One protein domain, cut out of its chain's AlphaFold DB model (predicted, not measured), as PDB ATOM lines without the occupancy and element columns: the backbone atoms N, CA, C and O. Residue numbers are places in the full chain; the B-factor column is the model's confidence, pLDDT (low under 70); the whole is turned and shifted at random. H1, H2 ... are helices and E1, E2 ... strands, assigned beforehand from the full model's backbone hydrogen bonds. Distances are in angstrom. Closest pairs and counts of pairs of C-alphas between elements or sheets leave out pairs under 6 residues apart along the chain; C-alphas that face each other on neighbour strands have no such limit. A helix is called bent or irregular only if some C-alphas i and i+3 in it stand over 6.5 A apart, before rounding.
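What this domain is: This is residues 7 to 156 of the 301 residues of an uncharacterized protein of Scophthalmus maximus (UniProt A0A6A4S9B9). Three small strand groups follow one another round an open C: the three-stranded sheet E1 E2 E3 makes one arm, the small sheet E4 E5 E6 makes the turn, and the hairpin E7 and E8 makes the other arm. H3 packs over E1 on one face of the first sheet, the long link of residues 98 to 122 runs over its opposite face, and the later part of H1 packs on E8 and E7, while residues 7 to 14 of H1 and the loop tip at residues 59 to 64 stick out. The printed part has 150 residues with four named helices and eight named strands, in the order H1 H2 H3 E1 E2 E3 E4 E5 E6 E7 E8 H4; each sheet is antiparallel, and the class is mixed, helices and strands. The whole is compact, with a radius of gyration of the C-alphas of 16.6 A and spans of 56, 39 and 30 A.

How they stand to each other: H1 is residues 7 to 26, and its closest C-alphas to E8, residues 138 to 143, are those of Leu 22 and Leu 138, 5.7 A apart. H2, residues 28 to 31, meets H1 only through their link. H3, residues 36 to 43, is close to H2 but not clearly touching, with C-alphas 31 and 37 at 6.2 A. E1, residues 47 to 54, E2, residues 68 to 77, and E3, residues 80 to 85, form a meander, each strand the antiparallel neighbour of the one before. N 49 and O 74 are 2.9 A apart in the hairpin E1 and E2, and N 82 and O 75 are 2.9 A apart in the hairpin E2 and E3. H3 is on this sheet at a height of 10.1 A, over E1, and runs along the strands at 7 degrees on the local plane. H1 is only just on the sheet, with 5 pairs of C-alphas within 10 A, and only grazes it with residues 17 to 24. E2 bends by 51 degrees at residue 71, and E3 runs on into E4, residues 88 to 90, at 25 degrees. E4, E5, residues 94 to 97, and E6, residues 123 to 126, form a second meander, with N 96 and O 88 at 2.8 A and N 95 and O 125 at 2.9 A. E7, residues 130 to 135, and E8 form a hairpin, with N 133 and O 140 at 2.8 A. H4, residues 146 to 155, only grazes the sheet E4 E5 E6; its closest C-alphas to E6 are those of Glu 152 and Tyr 125, 6.7 A apart. Every O i to N i+4 pair is within hydrogen-bond range in H3, against 11 of 16 in H1 and 4 of 6 in H4; H2 is too short for such a pair.

Where its parts are: H1 begins at C-alpha 7, (-21.181, -21.681, 54.821), and measures 30.4 A. It is neither bent nor irregular, but only just: C-alphas 23 and 26 are 6.3 A apart. E1 measures 23.8 A, E2 26.2 A and E3 16.2 A; E2 ends at C-alpha 77, (-27.137, -36.207, 40.921). E7 measures 14.5 A, E8 15.9 A and H4 15.0 A, ending at C-alpha 155, (-55.752, -29.660, 49.746).

The domain as a whole: The two C-alphas farthest apart are those of Thr 7 and Thr 63, 57.6 A. Residues 7 to 14 and 59 to 64 stand free; the body without them spans 42 by 37 by 29 A. The links E1 to E2, 13 residues, and E5 to E6, 25 residues, are long; the others are tight. The printed part has no cut. Its mean pLDDT is 78.2, with residues 7 to 36, 59 to 66, 135 and 138 under 70.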
ATOM      1  N   THR A   7     -20.319 -22.748  55.351       53.75
ATOM      2  CA  THR A   7     -21.181 -21.681  54.821       53.75
ATOM      3  C   THR A   7     -20.899 -21.392  53.343       53.75
ATOM      4  O   THR A   7     -21.817 -21.102  52.579       53.75
ATOM      5  N   ILE A   8     -19.644 -21.543  52.907       54.88
ATOM      6  CA  ILE A   8     -19.245 -21.365  51.503       54.88
ATOM      7  C   ILE A   8     -19.748 -22.540  50.658       54.88
ATOM      8  O   ILE A   8     -20.249 -22.334  49.559       54.88
ATOM      9  N   VAL A   9     -19.705 -23.761  51.202       51.81
ATOM     10  CA  VAL A   9     -20.244 -24.965  50.545       51.81
ATOM     11  C   VAL A   9     -21.768 -24.898  50.422       51.81
ATOM     12  O   VAL A   9     -22.300 -25.218  49.364       51.81
ATOM     13  N   LEU A  10     -22.472 -24.425  51.458       47.47
ATOM     14  CA  LEU A  10     -23.925 -24.226  51.404       47.47
ATOM     15  C   LEU A  10     -24.318 -23.148  50.384       47.47
ATOM     16  O   LEU A  10     -25.282 -23.321  49.649       47.47
ATOM     17  N   SER A  11     -23.539 -22.066  50.299       49.59
ATOM     18  CA  SER A  11     -23.761 -20.998  49.317       49.59
ATOM     19  C   SER A  11     -23.515 -21.494  47.888       49.59
ATOM     20  O   SER A  11     -24.311 -21.213  47.002       49.59
ATOM     21  N   LEU A  12     -22.478 -22.308  47.666       48.78
ATOM     22  CA  LEU A  12     -22.218 -22.980  46.386       48.78
ATOM     23  C   LEU A  12     -23.312 -23.988  46.010       48.78
ATOM     24  O   LEU A  12     -23.659 -24.089  44.839       48.78
ATOM     25  N   LEU A  13     -23.884 -24.699  46.985       45.72
ATOM     26  CA  LEU A  13     -24.982 -25.641  46.758       45.72
ATOM     27  C   LEU A  13     -26.296 -24.927  46.437       45.72
ATOM     28  O   LEU A  13     -26.974 -25.345  45.506       45.72
ATOM     29  N   VAL A  14     -26.613 -23.824  47.119       51.97
ATOM     30  CA  VAL A  14     -27.777 -22.979  46.799       51.97
ATOM     31  C   VAL A  14     -27.601 -22.316  45.432       51.97
ATOM     32  O   VAL A  14     -28.516 -22.372  44.623       51.97
ATOM     33  N   ILE A  15     -26.409 -21.804  45.111       47.12
ATOM     34  CA  ILE A  15     -26.118 -21.235  43.786       47.12
ATOM     35  C   ILE A  15     -26.164 -22.323  42.697       47.12
ATOM     36  O   ILE A  15     -26.689 -22.071  41.620       47.12
ATOM     37  N   SER A  16     -25.717 -23.557  42.963       45.28
ATOM     38  CA  SER A  16     -25.857 -24.673  42.009       45.28
ATOM     39  C   SER A  16     -27.296 -25.195  41.876       45.28
ATOM     40  O   SER A  16     -27.699 -25.624  40.797       45.28
ATOM     41  N   SER A  17     -28.079 -25.118  42.958       42.62
ATOM     42  CA  SER A  17     -29.504 -25.462  42.994       42.62
ATOM     43  C   SER A  17     -30.328 -24.444  42.213       42.62
ATOM     44  O   SER A  17     -31.309 -24.813  41.571       42.62
ATOM     45  N   SER A  18     -29.891 -23.186  42.226       43.19
ATOM     46  CA  SER A  18     -30.386 -22.145  41.345       43.19
ATOM     47  C   SER A  18     -29.954 -22.441  39.911       43.19
ATOM     48  O   SER A  18     -30.834 -22.712  39.119       43.19
ATOM     49  N   VAL A  19     -28.664 -22.642  39.593       46.72
ATOM     50  CA  VAL A  19     -28.156 -22.958  38.228       46.72
ATOM     51  C   VAL A  19     -28.904 -24.106  37.508       46.72
ATOM     52  O   VAL A  19     -29.026 -24.104  36.281       46.72
ATOM     53  N   PHE A  20     -29.450 -25.080  38.242       47.94
ATOM     54  CA  PHE A  20     -30.164 -26.217  37.660       47.94
ATOM     55  C   PHE A  20     -31.675 -26.007  37.449       47.94
ATOM     56  O   PHE A  20     -32.229 -26.521  36.474       47.94
ATOM     57  N   LEU A  21     -32.352 -25.229  38.300       46.78
ATOM     58  CA  LEU A  21     -33.795 -24.964  38.161       46.78
ATOM     59  C   LEU A  21     -34.121 -24.158  36.890       46.78
ATOM     60  O   LEU A  21     -35.232 -24.177  36.369       46.78
ATOM     61  N   LEU A  22     -33.121 -23.467  36.365       43.84
ATOM     62  CA  LEU A  22     -33.234 -22.510  35.274       43.84
ATOM     63  C   LEU A  22     -33.086 -23.190  33.924       43.84
ATOM     64  O   LEU A  22     -33.762 -22.841  32.956       43.84
ATOM     65  N   PHE A  23     -32.205 -24.192  33.862       47.97
ATOM     66  CA  PHE A  23     -32.042 -25.033  32.683       47.97
ATOM     67  C   PHE A  23     -33.377 -25.708  32.313       47.97
ATOM     68  O   PHE A  23     -33.650 -25.957  31.138       47.97
ATOM     69  N   GLN A  24     -34.250 -25.940  33.305       49.16
ATOM     70  CA  GLN A  24     -35.540 -26.602  33.131       49.16
ATOM     71  C   GLN A  24     -36.579 -25.809  32.324       49.16
ATOM     72  O   GLN A  24     -37.502 -26.431  31.804       49.16
ATOM     73  N   LEU A  25     -36.458 -24.487  32.152       48.09
ATOM     74  CA  LEU A  25     -37.573 -23.680  31.621       48.09
ATOM     75  C   LEU A  25     -37.388 -23.191  30.177       48.09
ATOM     76  O   LEU A  25     -38.371 -23.123  29.437       48.09
ATOM     77  N   TYR A  26     -36.149 -23.038  29.698       42.81
ATOM     78  CA  TYR A  26     -35.869 -22.769  28.276       42.81
ATOM     79  C   TYR A  26     -36.240 -23.948  27.353       42.81
ATOM     80  O   TYR A  26     -36.699 -23.754  26.225       42.81
ATOM     81  N   TYR A  27     -36.113 -25.192  27.829       45.91
ATOM     82  CA  TYR A  27     -36.421 -26.389  27.031       45.91
ATOM     83  C   TYR A  27     -37.881 -26.868  27.157       45.91
ATOM     84  O   TYR A  27     -38.340 -27.653  26.317       45.91
ATOM     85  N   TYR A  28     -38.639 -26.377  28.147       49.72
ATOM     86  CA  TYR A  28     -39.910 -26.977  28.575       49.72
ATOM     87  C   TYR A  28     -40.984 -26.996  27.475       49.72
ATOM     88  O   TYR A  28     -41.585 -28.029  27.184       49.72
ATOM     89  N   ARG A  29     -41.173 -25.872  26.774       44.19
ATOM     90  CA  ARG A  29     -42.229 -25.744  25.752       44.19
ATOM     91  C   ARG A  29     -41.865 -26.365  24.394       44.19
ATOM     92  O   ARG A  29     -42.750 -26.578  23.574       44.19
ATOM     93  N   LYS A  30     -40.579 -26.649  24.143       40.88
ATOM     94  CA  LYS A  30     -40.067 -27.087  22.826       40.88
ATOM     95  C   LYS A  30     -39.545 -28.535  22.809       40.88
ATOM     96  O   LYS A  30     -39.433 -29.111  21.723       40.88
ATOM     97  N   TYR A  31     -39.257 -29.140  23.970       47.50
ATOM     98  CA  TYR A  31     -38.528 -30.418  24.050       47.50
ATOM     99  C   TYR A  31     -38.996 -31.423  25.105       47.50
ATOM    100  O   TYR A  31     -38.430 -32.507  25.169       47.50
ATOM    101  N   VAL A  32     -40.023 -31.148  25.903       47.84
ATOM    102  CA  VAL A  32     -40.456 -32.090  26.957       47.84
ATOM    103  C   VAL A  32     -41.111 -33.367  26.402       47.84
ATOM    104  O   VAL A  32     -41.158 -34.391  27.078       47.84
ATOM    105  N   GLY A  33     -41.500 -33.353  25.124       46.28
ATOM    106  CA  GLY A  33     -41.815 -34.558  24.344       46.28
ATOM    107  C   GLY A  33     -40.686 -35.048  23.425       46.28
ATOM    108  O   GLY A  33     -40.908 -35.968  22.646       46.28
ATOM    109  N   LYS A  34     -39.495 -34.430  23.445       50.00
ATOM    110  CA  LYS A  34     -38.368 -34.780  22.566       50.00
ATOM    111  C   LYS A  34     -37.277 -35.524  23.352       50.00
ATOM    112  O   LYS A  34     -36.924 -35.081  24.442       50.00
ATOM    113  N   PRO A  35     -36.644 -36.559  22.769       56.03
ATOM    114  CA  PRO A  35     -35.535 -37.309  23.380       56.03
ATOM    115  C   PRO A  35     -34.378 -36.446  23.926       56.03
ATOM    116  O   PRO A  35     -33.621 -36.890  24.781       56.03
ATOM    117  N   GLY A  36     -34.244 -35.200  23.455       66.88
ATOM    118  CA  GLY A  36     -33.131 -34.310  23.781       66.88
ATOM    119  C   GLY A  36     -33.058 -33.814  25.229       66.88
ATOM    120  O   GLY A  36     -31.951 -33.570  25.689       66.88
ATOM    121  N   PHE A  37     -34.173 -33.666  25.962       71.81
ATOM    122  CA  PHE A  37     -34.104 -33.206  27.363       71.81
ATOM    123  C   PHE A  37     -33.492 -34.273  28.277       71.81
ATOM    124  O   PHE A  37     -32.552 -33.988  29.015       71.81
ATOM    125  N   LEU A  38     -34.012 -35.501  28.194       78.19
ATOM    126  CA  LEU A  38     -33.520 -36.627  28.989       78.19
ATOM    127  C   LEU A  38     -32.057 -36.911  28.639       78.19
ATOM    128  O   LEU A  38     -31.223 -36.969  29.534       78.19
ATOM    129  N   LEU A  39     -31.730 -36.934  27.342       81.12
ATOM    130  CA  LEU A  39     -30.358 -37.116  26.873       81.12
ATOM    131  C   LEU A  39     -29.409 -36.021  27.388       81.12
ATOM    132  O   LEU A  39     -28.293 -36.316  27.803       81.12
ATOM    133  N   ALA A  40     -29.835 -34.754  27.385       80.50
ATOM    134  CA  ALA A  40     -29.020 -33.660  27.910       80.50
ATOM    135  C   ALA A  40     -28.786 -33.795  29.424       80.50
ATOM    136  O   ALA A  40     -27.689 -33.503  29.895       80.50
ATOM    137  N   ALA A  41     -29.786 -34.250  30.182       82.94
ATOM    138  CA  ALA A  41     -29.631 -34.514  31.608       82.94
ATOM    139  C   ALA A  41     -28.635 -35.660  31.867       82.94
ATOM    140  O   ALA A  41     -27.722 -35.494  32.675       82.94
ATOM    141  N   GLU A  42     -28.733 -36.768  31.126       86.44
ATOM    142  CA  GLU A  42     -27.776 -37.887  31.208       86.44
ATOM    143  C   GLU A  42     -26.351 -37.442  30.858       86.44
ATOM    144  O   GLU A  42     -25.407 -37.742  31.585       86.44
ATOM    145  N   GLN A  43     -26.182 -36.641  29.798       88.12
ATOM    146  CA  GLN A  43     -24.884 -36.067  29.411       88.12
ATOM    147  C   GLN A  43     -24.285 -35.146  30.482       88.12
ATOM    148  O   GLN A  43     -23.073 -34.935  30.516       88.12
ATOM    149  N   LYS A  44     -25.122 -34.582  31.359       87.44
ATOM    150  CA  LYS A  44     -24.700 -33.795  32.525       87.44
ATOM    151  C   LYS A  44     -24.509 -34.643  33.787       87.44
ATOM    152  O   LYS A  44     -24.225 -34.081  34.840       87.44
ATOM    153  N   GLY A  45     -24.611 -35.967  33.677       91.56
ATOM    154  CA  GLY A  45     -24.362 -36.921  34.754       91.56
ATOM    155  C   GLY A  45     -25.570 -37.205  35.643       91.56
ATOM    156  O   GLY A  45     -25.402 -37.833  36.685       91.56
ATOM    157  N   PHE A  46     -26.771 -36.746  35.274       92.44
ATOM    158  CA  PHE A  46     -27.976 -37.122  36.004       92.44
ATOM    159  C   PHE A  46     -28.344 -38.564  35.693       92.44
ATOM    160  O   PHE A  46     -28.378 -38.978  34.538       92.44
ATOM    161  N   GLU A  47     -28.710 -39.299  36.729       93.56
ATOM    162  CA  GLU A  47     -29.481 -40.519  36.575       93.56
ATOM    163  C   GLU A  47     -30.963 -40.147  36.519       93.56
ATOM    164  O   GLU A  47     -31.406 -39.246  37.241       93.56
ATOM    165  N   LEU A  48     -31.742 -40.824  35.675       91.19
ATOM    166  CA  LEU A  48     -33.153 -40.502  35.484       91.19
ATOM    167  C   LEU A  48     -34.054 -41.693  35.769       91.19
ATOM    168  O   LEU A  48     -33.818 -42.813  35.323       91.19
ATOM    169  N   LEU A  49     -35.158 -41.402  36.447       91.62
ATOM    170  CA  LEU A  49     -36.283 -42.304  36.592       91.62
ATOM    171  C   LEU A  49     -37.535 -41.617  36.046       91.62
ATOM    172  O   LEU A  49     -38.053 -40.662  36.630       91.62
ATOM    173  N   GLN A  50     -38.025 -42.123  34.917       91.31
ATOM    174  CA  GLN A  50     -39.291 -41.705  34.332       91.31
ATOM    175  C   GLN A  50     -40.432 -42.562  34.873       91.31
ATOM    176  O   GLN A  50     -40.422 -43.789  34.774       91.31
ATOM    177  N   LEU A  51     -41.457 -41.897  35.391       91.75
ATOM    178  CA  LEU A  51     -42.656 -42.529  35.917       91.75
ATOM    179  C   LEU A  51     -43.826 -42.127  35.038       91.75
ATOM    180  O   LEU A  51     -44.142 -40.943  34.902       91.75
ATOM    181  N   ARG A  52     -44.441 -43.129  34.420       91.88
ATOM    182  CA  ARG A  52     -45.599 -42.964  33.548       91.88
ATOM    183  C   ARG A  52     -46.844 -43.528  34.219       91.88
ATOM    184  O   ARG A  52     -46.741 -44.324  35.152       91.88
ATOM    185  N   GLY A  53     -48.000 -43.107  33.743       89.38
ATOM    186  CA  GLY A  53     -49.278 -43.680  34.134       89.38
ATOM    187  C   GLY A  53     -50.347 -43.347  33.111       89.38
ATOM    188  O   GLY A  53     -50.078 -42.646  32.138       89.38
ATOM    189  N   GLU A  54     -51.539 -43.880  33.332       87.12
ATOM    190  CA  GLU A  54     -52.673 -43.721  32.426       87.12
ATOM    191  C   GLU A  54     -53.005 -42.246  32.183       87.12
ATOM    192  O   GLU A  54     -53.002 -41.432  33.112       87.12
ATOM    193  N   ASP A  55     -53.309 -41.913  30.928       84.56
ATOM    194  CA  ASP A  55     -53.817 -40.597  30.572       84.56
ATOM    195  C   ASP A  55     -55.243 -40.396  31.117       84.56
ATOM    196  O   ASP A  55     -56.201 -41.001  30.619       84.56
ATOM    197  N   PRO A  56     -55.441 -39.497  32.097       76.38
ATOM    198  CA  PRO A  56     -56.748 -39.290  32.709       76.38
ATOM    199  C   PRO A  56     -57.756 -38.615  31.765       76.38
ATOM    200  O   PRO A  56     -58.938 -38.509  32.102       76.38
ATOM    201  N   ARG A  57     -57.318 -38.122  30.597       75.25
ATOM    202  CA  ARG A  57     -58.194 -37.578  29.547       75.25
ATOM    203  C   ARG A  57     -58.932 -38.682  28.788       75.25
ATOM    204  O   ARG A  57     -59.941 -38.399  28.154       75.25
ATOM    205  N   LEU A  58     -58.447 -39.920  28.879       71.50
ATOM    206  CA  LEU A  58     -59.039 -41.102  28.253       71.50
ATOM    207  C   LEU A  58     -59.795 -41.987  29.257       71.50
ATOM    208  O   LEU A  58     -60.492 -42.907  28.847       71.50
ATOM    209  N   ALA A  59     -59.709 -41.692  30.559       64.69
ATOM    210  CA  ALA A  59     -60.211 -42.555  31.633       64.69
ATOM    211  C   ALA A  59     -61.730 -42.835  31.607       64.69
ATOM    212  O   ALA A  59     -62.163 -43.821  32.189       64.69
ATOM    213  N   SER A  60     -62.543 -42.005  30.939       59.84
ATOM    214  CA  SER A  60     -63.990 -42.239  30.788       59.84
ATOM    215  C   SER A  60     -64.355 -43.171  29.624       59.84
ATOM    216  O   SER A  60     -65.532 -43.452  29.415       59.84
ATOM    217  N   LEU A  61     -63.380 -43.582  28.810       58.91
ATOM    218  CA  LEU A  61     -63.571 -44.440  27.645       58.91
ATOM    219  C   LEU A  61     -63.062 -45.840  28.006       58.91
ATOM    220  O   LEU A  61     -61.908 -46.165  27.744       58.91
ATOM    221  N   ASP A  62     -63.937 -46.664  28.594       54.34
ATOM    222  CA  ASP A  62     -63.677 -48.047  29.062       54.34
ATOM    223  C   ASP A  62     -63.039 -48.990  28.009       54.34
ATOM    224  O   ASP A  62     -62.701 -50.134  28.308       54.34
ATOM    225  N   THR A  63     -62.881 -48.546  26.759       48.75
ATOM    226  CA  THR A  63     -62.460 -49.348  25.604       48.75
ATOM    227  C   THR A  63     -61.073 -49.021  25.050       48.75
ATOM    228  O   THR A  63     -60.597 -49.754  24.184       48.75
ATOM    229  N   LEU A  64     -60.391 -47.975  25.525       51.25
ATOM    230  CA  LEU A  64     -59.043 -47.646  25.051       51.25
ATOM    231  C   LEU A  64     -58.020 -47.969  26.136       51.25
ATOM    232  O   LEU A  64     -57.888 -47.238  27.114       51.25
ATOM    233  N   SER A  65     -57.280 -49.066  25.943       51.47
ATOM    234  CA  SER A  65     -56.050 -49.350  26.688       51.47
ATOM    235  C   SER A  65     -55.155 -48.112  26.634       51.47
ATOM    236  O   SER A  65     -54.634 -47.760  25.571       51.47
ATOM    237  N   GLY A  66     -55.092 -47.427  27.773       58.50
ATOM    238  CA  GLY A  66     -54.684 -46.039  27.894       58.50
ATOM    239  C   GLY A  66     -53.266 -45.801  27.414       58.50
ATOM    240  O   GLY A  66     -52.332 -46.513  27.784       58.50
ATOM    241  N   GLU A  67     -53.100 -44.760  26.607       76.62
ATOM    242  CA  GLU A  67     -51.783 -44.200  26.364       76.62
ATOM    243  C   GLU A  67     -51.178 -43.811  27.723       76.62
ATOM    244  O   GLU A  67     -51.757 -43.031  28.482       76.62
ATOM    245  N   GLU A  68     -50.041 -44.407  28.086       87.19
ATOM    246  CA  GLU A  68     -49.312 -43.976  29.275       87.19
ATOM    247  C   GLU A  68     -48.643 -42.634  28.970       87.19
ATOM    248  O   GLU A  68     -47.886 -42.536  28.005       87.19
ATOM    249  N   ILE A  69     -48.820 -41.628  29.821       89.25
ATOM    250  CA  ILE A  69     -48.160 -40.317  29.727       89.25
ATOM    251  C   ILE A  69     -47.113 -40.152  30.842       89.25
ATOM    252  O   ILE A  69     -47.229 -40.789  31.893       89.25
ATOM    253  N   PRO A  70     -46.056 -39.339  30.650       91.69
ATOM    254  CA  PRO A  70     -45.115 -39.032  31.726       91.69
ATOM    255  C   PRO A  70     -45.807 -38.269  32.862       91.69
ATOM    256  O   PRO A  70     -46.353 -37.201  32.654       91.69
ATOM    257  N   LEU A  71     -45.754 -38.782  34.086       93.19
ATOM    258  CA  LEU A  71     -46.344 -38.116  35.252       93.19
ATOM    259  C   LEU A  71     -45.285 -37.416  36.101       93.19
ATOM    260  O   LEU A  71     -45.509 -36.313  36.599       93.19
ATOM    261  N   HIS A  72     -44.131 -38.067  36.264       93.94
ATOM    262  CA  HIS A  72     -43.008 -37.553  37.043       93.94
ATOM    263  C   HIS A  72     -41.690 -37.931  36.380       93.94
ATOM    264  O   HIS A  72     -41.534 -39.070  35.931       93.94
ATOM    265  N   PHE A  73     -40.723 -37.018  36.398       92.69
ATOM    266  CA  PHE A  73     -39.310 -37.366  36.254       92.69
ATOM    267  C   PHE A  73     -38.606 -37.142  37.582       92.69
ATOM    268  O   PHE A  73     -38.798 -36.111  38.224       92.69
ATOM    269  N   LEU A  74     -37.773 -38.096  37.978       93.31
ATOM    270  CA  LEU A  74     -36.834 -37.926  39.075       93.31
ATOM    271  C   LEU A  74     -35.431 -37.907  38.485       93.31
ATOM    272  O   LEU A  74     -35.033 -38.856  37.813       93.31
ATOM    273  N   LEU A  75     -34.709 -36.818  38.724       93.31
ATOM    274  CA  LEU A  75     -33.336 -36.633  38.281       93.31
ATOM    275  C   LEU A  75     -32.433 -36.668  39.511       93.31
ATOM    276  O   LEU A  75     -32.581 -35.828  40.400       93.31
ATOM    277  N   ARG A  76     -31.524 -37.641  39.576       93.62
ATOM    278  CA  ARG A  76     -30.599 -37.831  40.694       93.62
ATOM    279  C   ARG A  76     -29.185 -37.430  40.287       93.62
ATOM    280  O   ARG A  76     -28.676 -37.915  39.284       93.62
ATOM    281  N   LEU A  77     -28.545 -36.577  41.082       92.25
ATOM    282  CA  LEU A  77     -27.137 -36.207  40.921       92.25
ATOM    283  C   LEU A  77     -26.510 -35.954  42.294       92.25
ATOM    284  O   LEU A  77     -27.049 -35.189  43.092       92.25
ATOM    285  N   ASN A  78     -25.361 -36.577  42.574       90.94
ATOM    286  CA  ASN A  78     -24.594 -36.372  43.812       90.94
ATOM    287  C   ASN A  78     -25.455 -36.466  45.092       90.94
ATOM    288  O   ASN A  78     -25.365 -35.616  45.978       90.94
ATOM    289  N   GLY A  79     -26.346 -37.461  45.156       85.56
ATOM    290  CA  GLY A  79     -27.248 -37.690  46.295       85.56
ATOM    291  C   GLY A  79     -28.448 -36.739  46.398       85.56
ATOM    292  O   GLY A  79     -29.284 -36.929  47.278       85.56
ATOM    293  N   HIS A  80     -28.573 -35.753  45.507       88.19
ATOM    294  CA  HIS A  80     -29.729 -34.863  45.421       88.19
ATOM    295  C   HIS A  80     -30.718 -35.397  44.387       88.19
ATOM    296  O   HIS A  80     -30.308 -35.966  43.375       88.19
ATOM    297  N   VAL A  81     -32.013 -35.201  44.636       91.19
ATOM    298  CA  VAL A  81     -33.086 -35.607  43.722       91.19
ATOM    299  C   VAL A  81     -33.946 -34.402  43.394       91.19
ATOM    300  O   VAL A  81     -34.393 -33.687  44.287       91.19
ATOM    301  N   ILE A  82     -34.202 -34.214  42.107       89.81
ATOM    302  CA  ILE A  82     -35.081 -33.176  41.587       89.81
ATOM    303  C   ILE A  82     -36.288 -33.858  40.968       89.81
ATOM    304  O   ILE A  82     -36.149 -34.695  40.075       89.81
ATOM    305  N   GLN A  83     -37.471 -33.510  41.468       92.25
ATOM    306  CA  GLN A  83     -38.736 -34.019  40.967       92.25
ATOM    307  C   GLN A  83     -39.357 -33.012  40.004       92.25
ATOM    308  O   GLN A  83     -39.719 -31.907  40.393       92.25
ATOM    309  N   VAL A  84     -39.518 -33.422  38.750       91.94
ATOM    310  CA  VAL A  84     -40.312 -32.696  37.759       91.94
ATOM    311  C   VAL A  84     -41.698 -33.321  37.728       91.94
ATOM    312  O   VAL A  84     -41.840 -34.494  37.378       91.94
ATOM    313  N   VAL A  85     -42.708 -32.539  38.099       92.88
ATOM    314  CA  VAL A  85     -44.113 -32.961  38.136       92.88
ATOM    315  C   VAL A  85     -44.831 -32.403  36.920       92.88
ATOM    316  O   VAL A  85     -44.743 -31.214  36.620       92.88
ATOM    317  N   PHE A  86     -45.557 -33.266  36.221       91.44
ATOM    318  CA  PHE A  86     -46.307 -32.880  35.039       91.44
ATOM    319  C   PHE A  86     -47.738 -32.512  35.412       91.44
ATOM    320  O   PHE A  86     -48.461 -33.309  36.011       91.44
ATOM    321  N   LEU A  87     -48.129 -31.296  35.032       91.25
ATOM    322  CA  LEU A  87     -49.482 -30.782  35.185       91.25
ATOM    323  C   LEU A  87     -50.179 -30.794  33.823       91.25
ATOM    324  O   LEU A  87     -49.772 -30.097  32.895       91.25
ATOM    325  N   TYR A  88     -51.235 -31.590  33.720       89.31
ATOM    326  CA  TYR A  88     -52.050 -31.758  32.528       89.31
ATOM    327  C   TYR A  88     -53.367 -31.017  32.668       89.31
ATOM    328  O   TYR A  88     -54.073 -31.154  33.664       89.31
ATOM    329  N   GLU A  89     -53.732 -30.270  31.637       87.75
ATOM    330  CA  GLU A  89     -55.069 -29.704  31.543       87.75
ATOM    331  C   GLU A  89     -56.105 -30.802  31.277       87.75
ATOM    332  O   GLU A  89     -55.932 -31.642  30.387       87.75
ATOM    333  N   ARG A  90     -57.199 -30.771  32.043       85.38
ATOM    334  CA  ARG A  90     -58.378 -31.625  31.849       85.38
ATOM    335  C   ARG A  90     -59.614 -30.786  31.518       85.38
ATOM    336  O   ARG A  90     -59.616 -29.560  31.650       85.38
ATOM    337  N   SER A  91     -60.682 -31.455  31.082       78.25
ATOM    338  CA  SER A  91     -61.981 -30.819  30.849       78.25
ATOM    339  C   SER A  91     -62.464 -30.130  32.130       78.25
ATOM    340  O   SER A  91     -62.587 -30.766  33.172       78.25
ATOM    341  N   GLY A  92     -62.712 -28.819  32.061       74.81
ATOM    342  CA  GLY A  92     -63.069 -28.001  33.229       74.81
ATOM    343  C   GLY A  92     -62.047 -26.926  33.617       74.81
ATOM    344  O   GLY A  92     -62.266 -26.252  34.616       74.81
ATOM    345  N   ASN A  93     -60.982 -26.724  32.825       81.62
ATOM    346  CA  ASN A  93     -59.996 -25.644  33.006       81.62
ATOM    347  C   ASN A  93     -59.251 -25.692  34.358       81.62
ATOM    348  O   ASN A  93     -58.980 -24.666  34.980       81.62
ATOM    349  N   TYR A  94     -58.902 -26.900  34.796       88.94
ATOM    350  CA  TYR A  94     -58.037 -27.144  35.947       88.94
ATOM    351  C   TYR A  94     -56.803 -27.945  35.518       88.94
ATOM    352  O   TYR A  94     -56.795 -28.607  34.472       88.94
ATOM    353  N   LEU A  95     -55.750 -27.871  36.327       91.81
ATOM    354  CA  LEU A  95     -54.501 -28.594  36.116       91.81
ATOM    355  C   LEU A  95     -54.457 -29.823  37.015       91.81
ATOM    356  O   LEU A  95     -54.655 -29.707  38.216       91.81
ATOM    357  N   TRP A  96     -54.168 -30.987  36.449       93.62
ATOM    358  CA  TRP A  96     -54.089 -32.263  37.154       93.62
ATOM    359  C   TRP A  96     -52.667 -32.824  37.132       93.62
ATOM    360  O   TRP A  96     -52.012 -32.781  36.094       93.62
ATOM    361  N   HIS A  97     -52.211 -33.426  38.229       93.44
ATOM    362  CA  HIS A  97     -51.038 -34.306  38.228       93.44
ATOM    363  C   HIS A  97     -51.385 -35.699  38.741       93.44
ATOM    364  O   HIS A  97     -52.239 -35.881  39.613       93.44
ATOM    365  N   GLY A  98     -50.647 -36.690  38.247       93.56
ATOM    366  CA  GLY A  98     -50.811 -38.079  38.655       93.56
ATOM    367  C   GLY A  98     -50.100 -38.432  39.957       93.56
ATOM    368  O   GLY A  98     -49.158 -37.764  40.397       93.56
ATOM    369  N   ALA A  99     -50.538 -39.534  40.566       94.12
ATOM    370  CA  ALA A  99     -49.803 -40.183  41.646       94.12
ATOM    371  C   ALA A  99     -48.549 -40.885  41.100       94.12
ATOM    372  O   ALA A  99     -48.492 -41.291  39.941       94.12
ATOM    373  N   LEU A 100     -47.563 -41.089  41.967       92.19
ATOM    374  CA  LEU A 100     -46.371 -41.870  41.674       92.19
ATOM    375  C   LEU A 100     -46.646 -43.337  42.005       92.19
ATOM    376  O   LEU A 100     -46.941 -43.689  43.149       92.19
ATOM    377  N   ARG A 101     -46.530 -44.212  41.003       90.69
ATOM    378  CA  ARG A 101     -46.656 -45.664  41.163       90.69
ATOM    379  C   ARG A 101     -45.389 -46.340  40.655       90.69
ATOM    380  O   ARG A 101     -45.108 -46.340  39.463       90.69
ATOM    381  N   LEU A 102     -44.607 -46.898  41.579       90.75
ATOM    382  CA  LEU A 102     -43.412 -47.662  41.233       90.75
ATOM    383  C   LEU A 102     -43.804 -49.029  40.675       90.75
ATOM    384  O   LEU A 102     -44.604 -49.746  41.281       90.75
ATOM    385  N   ARG A 103     -43.199 -49.408  39.546       86.81
ATOM    386  CA  ARG A 103     -43.269 -50.780  39.029       86.81
ATOM    387  C   ARG A 103     -42.571 -51.734  40.005       86.81
ATOM    388  O   ARG A 103     -41.685 -51.323  40.752       86.81
ATOM    389  N   ALA A 104     -42.954 -53.011  39.994       86.75
ATOM    390  CA  ALA A 104     -42.472 -53.999  40.966       86.75
ATOM    391  C   ALA A 104     -40.933 -54.101  41.043       86.75
ATOM    392  O   ALA A 104     -40.391 -54.299  42.126       86.75
ATOM    393  N   HIS A 105     -40.249 -53.913  39.912       86.75
ATOM    394  CA  HIS A 105     -38.793 -53.992  39.762       86.75
ATOM    395  C   HIS A 105     -38.080 -52.626  39.816       86.75
ATOM    396  O   HIS A 105     -36.895 -52.551  39.509       86.75
ATOM    397  N   ALA A 106     -38.780 -51.536  40.143       87.25
ATOM    398  CA  ALA A 106     -38.161 -50.213  40.204       87.25
ATOM    399  C   ALA A 106     -37.209 -50.092  41.407       87.25
ATOM    400  O   ALA A 106     -37.523 -50.564  42.505       87.25
ATOM    401  N   ASP A 107     -36.078 -49.407  41.213       89.75
ATOM    402  CA  ASP A 107     -35.127 -49.113  42.284       89.75
ATOM    403  C   ASP A 107     -35.761 -48.189  43.337       89.75
ATOM    404  O   ASP A 107     -35.950 -46.986  43.138       89.75
ATOM    405  N   ARG A 108     -36.088 -48.763  44.497       91.50
ATOM    406  CA  ARG A 108     -36.678 -48.030  45.627       91.50
ATOM    407  C   ARG A 108     -35.667 -47.152  46.366       91.50
ATOM    408  O   ARG A 108     -36.088 -46.334  47.178       91.50
ATOM    409  N   SER A 109     -34.371 -47.319  46.101       92.38
ATOM    410  CA  SER A 109     -33.295 -46.485  46.641       92.38
ATOM    411  C   SER A 109     -33.000 -45.253  45.780       92.38
ATOM    412  O   SER A 109     -32.238 -44.384  46.202       92.38
ATOM    413  N   PHE A 110     -33.638 -45.133  44.606       93.88
ATOM    414  CA  PHE A 110     -33.433 -44.009  43.693       93.88
ATOM    415  C   PHE A 110     -33.711 -42.656  44.364       93.88
ATOM    416  O   PHE A 110     -32.945 -41.712  44.211       93.88
ATOM    417  N   ALA A 111     -34.786 -42.565  45.149       93.62
ATOM    418  CA  ALA A 111     -35.163 -41.359  45.873       93.62
ATOM    419  C   ALA A 111     -35.830 -41.706  47.213       93.62
ATOM    420  O   ALA A 111     -36.427 -42.778  47.350       93.62
ATOM    421  N   PRO A 112     -35.827 -40.795  48.200       92.12
ATOM    422  CA  PRO A 112     -36.624 -40.947  49.411       92.12
ATOM    423  C   PRO A 112     -38.113 -40.685  49.111       92.12
ATOM    424  O   PRO A 112     -38.675 -39.678  49.528       92.12
ATOM    425  N   PHE A 113     -38.784 -41.598  48.398       92.50
ATOM    426  CA  PHE A 113     -40.142 -41.405  47.852       92.50
ATOM    427  C   PHE A 113     -41.199 -40.928  48.863       92.50
ATOM    428  O   PHE A 113     -42.145 -40.242  48.489       92.50
ATOM    429  N   LYS A 114     -41.062 -41.279  50.148       90.06
ATOM    430  CA  LYS A 114     -41.993 -40.851  51.210       90.06
ATOM    431  C   LYS A 114     -41.864 -39.368  51.583       90.06
ATOM    432  O   LYS A 114     -42.805 -38.832  52.166       90.06
ATOM    433  N   MET A 115     -40.716 -38.758  51.284       90.25
ATOM    434  CA  MET A 115     -40.389 -37.356  51.561       90.25
ATOM    435  C   MET A 115     -40.661 -36.434  50.368       90.25
ATOM    436  O   MET A 115     -40.480 -35.232  50.498       90.25
ATOM    437  N   LEU A 116     -41.064 -36.976  49.216       90.62
ATOM    438  CA  LEU A 116     -41.440 -36.166  48.061       90.62
ATOM    439  C   LEU A 116     -42.753 -35.422  48.338       90.62
ATOM    440  O   LEU A 116     -43.726 -36.029  48.795       90.62
ATOM    441  N   ASP A 117     -42.787 -34.134  47.999       88.56
ATOM    442  CA  ASP A 117     -43.976 -33.281  48.137       88.56
ATOM    443  C   ASP A 117     -45.113 -33.711  47.198       88.56
ATOM    444  O   ASP A 117     -46.292 -33.500  47.487       88.56
ATOM    445  N   TYR A 118     -44.762 -34.362  46.085       91.94
ATOM    446  CA  TYR A 118     -45.692 -34.844  45.072       91.94
ATOM    447  C   TYR A 118     -45.585 -36.356  44.871       91.94
ATOM    448  O   TYR A 118     -44.518 -36.960  44.978       91.94
ATOM    449  N   GLY A 119     -46.706 -36.975  44.495       91.38
ATOM    450  CA  GLY A 119     -46.762 -38.384  44.092       91.38
ATOM    451  C   GLY A 119     -47.470 -39.310  45.081       91.38
ATOM    452  O   GLY A 119     -47.857 -40.410  44.690       91.38
ATOM    453  N   ARG A 120     -47.741 -38.880  46.324       92.12
ATOM    454  CA  ARG A 120     -48.543 -39.679  47.275       92.12
ATOM    455  C   ARG A 120     -49.969 -39.919  46.769       92.12
ATOM    456  O   ARG A 120     -50.514 -41.008  46.928       92.12
ATOM    457  N   HIS A 121     -50.560 -38.898  46.162       94.19
ATOM    458  CA  HIS A 121     -51.865 -38.936  45.513       94.19
ATOM    459  C   HIS A 121     -51.820 -38.126  44.212       94.19
ATOM    460  O   HIS A 121     -50.905 -37.328  44.002       94.19
ATOM    461  N   ALA A 122     -52.803 -38.357  43.343       94.75
ATOM    462  CA  ALA A 122     -53.101 -37.430  42.262       94.75
ATOM    463  C   ALA A 122     -53.684 -36.144  42.854       94.75
ATOM    464  O   ALA A 122     -54.284 -36.186  43.935       94.75
ATOM    465  N   GLY A 123     -53.535 -35.027  42.154       94.88
ATOM    466  CA  GLY A 123     -54.060 -33.756  42.626       94.88
ATOM    467  C   GLY A 123     -54.467 -32.803  41.520       94.88
ATOM    468  O   GLY A 123     -54.110 -33.007  40.357       94.88
ATOM    469  N   VAL A 124     -55.258 -31.801  41.892       93.38
ATOM    470  CA  VAL A 124     -55.806 -30.776  41.005       93.38
ATOM    471  C   VAL A 124     -55.589 -29.377  41.561       93.38
ATOM    472  O   VAL A 124     -55.627 -29.170  42.769       93.38
ATOM    473  N   TYR A 125     -55.397 -28.431  40.650       91.06
ATOM    474  CA  TYR A 125     -55.242 -27.010  40.927       91.06
ATOM    475  C   TYR A 125     -56.168 -26.213  40.025       91.06
ATOM    476  O   TYR A 125     -56.331 -26.557  38.845       91.06
ATOM    477  N   ASP A 126     -56.684 -25.104  40.542       88.25
ATOM    478  CA  ASP A 126     -57.202 -24.059  39.669       88.25
ATOM    479  C   ASP A 126     -56.085 -23.622  38.721       88.25
ATOM    480  O   ASP A 126     -54.907 -23.609  39.089       88.25
ATOM    481  N   ARG A 127     -56.422 -23.260  37.479       87.88
ATOM    482  CA  ARG A 127     -55.410 -22.735  36.559       87.88
ATOM    483  C   ARG A 127     -54.841 -21.431  37.141       87.88
ATOM    484  O   ARG A 127     -55.562 -20.428  37.166       87.88
ATOM    485  N   PRO A 128     -53.558 -21.390  37.548       87.62
ATOM    486  CA  PRO A 128     -52.990 -20.176  38.098       87.62
ATOM    487  C   PRO A 128     -52.748 -19.171  36.973       87.62
ATOM    488  O   PRO A 128     -52.361 -19.529  35.857       87.62
ATOM    489  N   GLN A 129     -52.907 -17.888  37.284       90.19
ATOM    490  CA  GLN A 129     -52.317 -16.848  36.453       90.19
ATOM    491  C   GLN A 129     -50.798 -16.944  36.589       90.19
ATOM    492  O   GLN A 129     -50.271 -16.911  37.701       90.19
ATOM    493  N   LEU A 130     -50.104 -17.073  35.463       89.62
ATOM    494  CA  LEU A 130     -48.650 -17.137  35.428       89.62
ATOM    495  C   LEU A 130     -48.072 -15.773  35.063       89.62
ATOM    496  O   LEU A 130     -48.616 -15.073  34.206       89.62
ATOM    497  N   VAL A 131     -46.953 -15.419  35.686       90.75
ATOM    498  CA  VAL A 131     -46.151 -14.246  35.331       90.75
ATOM    499  C   VAL A 131     -44.778 -14.681  34.855       90.75
ATOM    500  O   VAL A 131     -44.203 -15.636  35.377       90.75
ATOM    501  N   LEU A 132     -44.275 -13.984  33.839       90.19
ATOM    502  CA  LEU A 132     -42.913 -14.162  33.365       90.19
ATOM    503  C   LEU A 132     -41.954 -13.512  34.366       90.19
ATOM    504  O   LEU A 132     -42.142 -12.358  34.744       90.19
ATOM    505  N   THR A 133     -40.924 -14.236  34.769       84.12
ATOM    506  CA  THR A 133     -39.789 -13.702  35.518       84.12
ATOM    507  C   THR A 133     -38.501 -14.286  34.962       84.12
ATOM    508  O   THR A 133     -38.525 -15.291  34.258       84.12
ATOM    509  N   VAL A 134     -37.379 -13.652  35.276       81.25
ATOM    510  CA  VAL A 134     -36.056 -14.172  34.951       81.25
ATOM    511  C   VAL A 134     -35.476 -14.762  36.223       81.25
ATOM    512  O   VAL A 134     -35.338 -14.062  37.224       81.25
ATOM    513  N   LEU A 135     -35.142 -16.042  36.196       67.00
ATOM    514  CA  LEU A 135     -34.305 -16.647  37.219       67.00
ATOM    515  C   LEU A 135     -32.950 -16.897  36.554       67.00
ATOM    516  O   LEU A 135     -32.898 -17.544  35.515       67.00
ATOM    517  N   ASP A 136     -31.878 -16.291  37.076       70.31
ATOM    518  CA  ASP A 136     -30.485 -16.487  36.621       70.31
ATOM    519  C   ASP A 136     -30.308 -16.521  35.081       70.31
ATOM    520  O   ASP A 136     -29.690 -17.415  34.495       70.31
ATOM    521  N   GLY A 137     -30.894 -15.530  34.407       71.62
ATOM    522  CA  GLY A 137     -30.812 -15.364  32.953       71.62
ATOM    523  C   GLY A 137     -31.803 -16.201  32.138       71.62
ATOM    524  O   GLY A 137     -31.728 -16.185  30.911       71.62
ATOM    525  N   LEU A 138     -32.724 -16.916  32.786       59.53
ATOM    526  CA  LEU A 138     -33.704 -17.781  32.138       59.53
ATOM    527  C   LEU A 138     -35.128 -17.308  32.398       59.53
ATOM    528  O   LEU A 138     -35.544 -17.102  33.535       59.53
ATOM    529  N   ASP A 139     -35.864 -17.173  31.301       78.88
ATOM    530  CA  ASP A 139     -37.270 -16.806  31.295       78.88
ATOM    531  C   ASP A 139     -38.120 -17.966  31.813       78.88
ATOM    532  O   ASP A 139     -38.188 -19.047  31.218       78.88
ATOM    533  N   VAL A 140     -38.794 -17.728  32.930       79.56
ATOM    534  CA  VAL A 140     -39.627 -18.703  33.620       79.56
ATOM    535  C   VAL A 140     -41.016 -18.150  33.867       79.56
ATOM    536  O   VAL A 140     -41.202 -16.959  34.099       79.56
ATOM    537  N   GLN A 141     -42.010 -19.031  33.859       86.81
ATOM    538  CA  GLN A 141     -43.363 -18.684  34.265       86.81
ATOM    539  C   GLN A 141     -43.630 -19.228  35.662       86.81
ATOM    540  O   GLN A 141     -43.550 -20.434  35.882       86.81
ATOM    541  N   VAL A 142     -43.954 -18.336  36.593       87.75
ATOM    542  CA  VAL A 142     -44.274 -18.688  37.983       87.75
ATOM    543  C   VAL A 142     -45.709 -18.279  38.314       87.75
ATOM    544  O   VAL A 142     -46.214 -17.323  37.718       87.75
ATOM    545  N   PRO A 143     -46.396 -18.970  39.241       89.56
ATOM    546  CA  PRO A 143     -47.699 -18.527  39.723       89.56
ATOM    547  C   PRO A 143     -47.624 -17.093  40.255       89.56
ATOM    548  O   PRO A 143     -46.794 -16.791  41.107       89.56
ATOM    549  N   HIS A 144     -48.517 -16.220  39.786       90.69
ATOM    550  CA  HIS A 144     -48.621 -14.834  40.252       90.69
ATOM    551  C   HIS A 144     -48.834 -14.764  41.773       90.69
ATOM    552  O   HIS A 144     -48.251 -13.925  42.451       90.69
ATOM    553  N   ASN A 145     -49.641 -15.682  42.316       89.94
ATOM    554  CA  ASN A 145     -49.868 -15.824  43.750       89.94
ATOM    555  C   ASN A 145     -49.276 -17.149  44.255       89.94
ATOM    556  O   ASN A 145     -49.964 -18.168  44.340       89.94
ATOM    557  N   ILE A 146     -47.981 -17.121  44.579       88.75
ATOM    558  CA  ILE A 146     -47.223 -18.288  45.056       88.75
ATOM    559  C   ILE A 146     -47.819 -18.839  46.359       88.75
ATOM    560  O   ILE A 146     -47.983 -20.048  46.501       88.75
ATOM    561  N   SER A 147     -48.190 -17.965  47.299       89.31
ATOM    562  CA  SER A 147     -48.763 -18.373  48.588       89.31
ATOM    563  C   SER A 147     -50.074 -19.137  48.421       89.31
ATOM    564  O   SER A 147     -50.261 -20.165  49.070       89.31
ATOM    565  N   ARG A 148     -50.956 -18.684  47.518       86.00
ATOM    566  CA  ARG A 148     -52.195 -19.401  47.186       86.00
ATOM    567  C   ARG A 148     -51.898 -20.759  46.558       86.00
ATOM    568  O   ARG A 148     -52.451 -21.750  47.018       86.00
ATOM    569  N   PHE A 149     -50.989 -20.824  45.585       87.25
ATOM    570  CA  PHE A 149     -50.609 -22.088  44.942       87.25
ATOM    571  C   PHE A 149     -50.090 -23.130  45.954       87.25
ATOM    572  O   PHE A 149     -50.526 -24.280  45.950       87.25
ATOM    573  N   LEU A 150     -49.220 -22.716  46.884       87.88
ATOM    574  CA  LEU A 150     -48.699 -23.585  47.951       87.88
ATOM    575  C   LEU A 150     -49.755 -23.959  49.006       87.88
ATOM    576  O   LEU A 150     -49.623 -24.986  49.675       87.88
ATOM    577  N   SER A 151     -50.782 -23.126  49.197       86.62
ATOM    578  CA  SER A 151     -51.932 -23.450  50.047       86.62
ATOM    579  C   SER A 151     -52.811 -24.513  49.386       86.62
ATOM    580  O   SER A 151     -53.082 -25.550  49.993       86.62
ATOM    581  N   GLU A 152     -53.161 -24.311  48.109       87.25
ATOM    582  CA  GLU A 152     -53.946 -25.258  47.307       87.25
ATOM    583  C   GLU A 152     -53.290 -26.640  47.277       87.25
ATOM    584  O   GLU A 152     -53.976 -27.636  47.488       87.25
ATOM    585  N   GLN A 153     -51.960 -26.721  47.145       88.12
ATOM    586  CA  GLN A 153     -51.215 -27.990  47.141       88.12
ATOM    587  C   GLN A 153     -51.553 -28.905  48.329       88.12
ATOM    588  O   GLN A 153     -51.632 -30.123  48.167       88.12
ATOM    589  N   ARG A 154     -51.787 -28.352  49.526       87.38
ATOM    590  CA  ARG A 154     -52.082 -29.149  50.735       87.38
ATOM    591  C   ARG A 154     -53.456 -29.812  50.680       87.38
ATOM    592  O   ARG A 154     -53.668 -30.838  51.323       87.38
ATOM    593  N   HIS A 155     -54.364 -29.232  49.902       88.31
ATOM    594  CA  HIS A 155     -55.752 -29.660  49.746       88.31
ATOM    595  C   HIS A 155     -56.053 -30.166  48.327       88.31
ATOM    596  O   HIS A 155     -57.183 -30.539  48.035       88.31
ATOM    597  N   ALA A 156     -55.035 -30.260  47.467       92.38
ATOM    598  CA  ALA A 156     -55.167 -30.574  46.048       92.38
ATOM    599  C   ALA A 156     -55.566 -32.026  45.767       92.38
ATOM    600  O   ALA A 156     -55.745 -32.378  44.605       92.38
TER     601      ALA A 156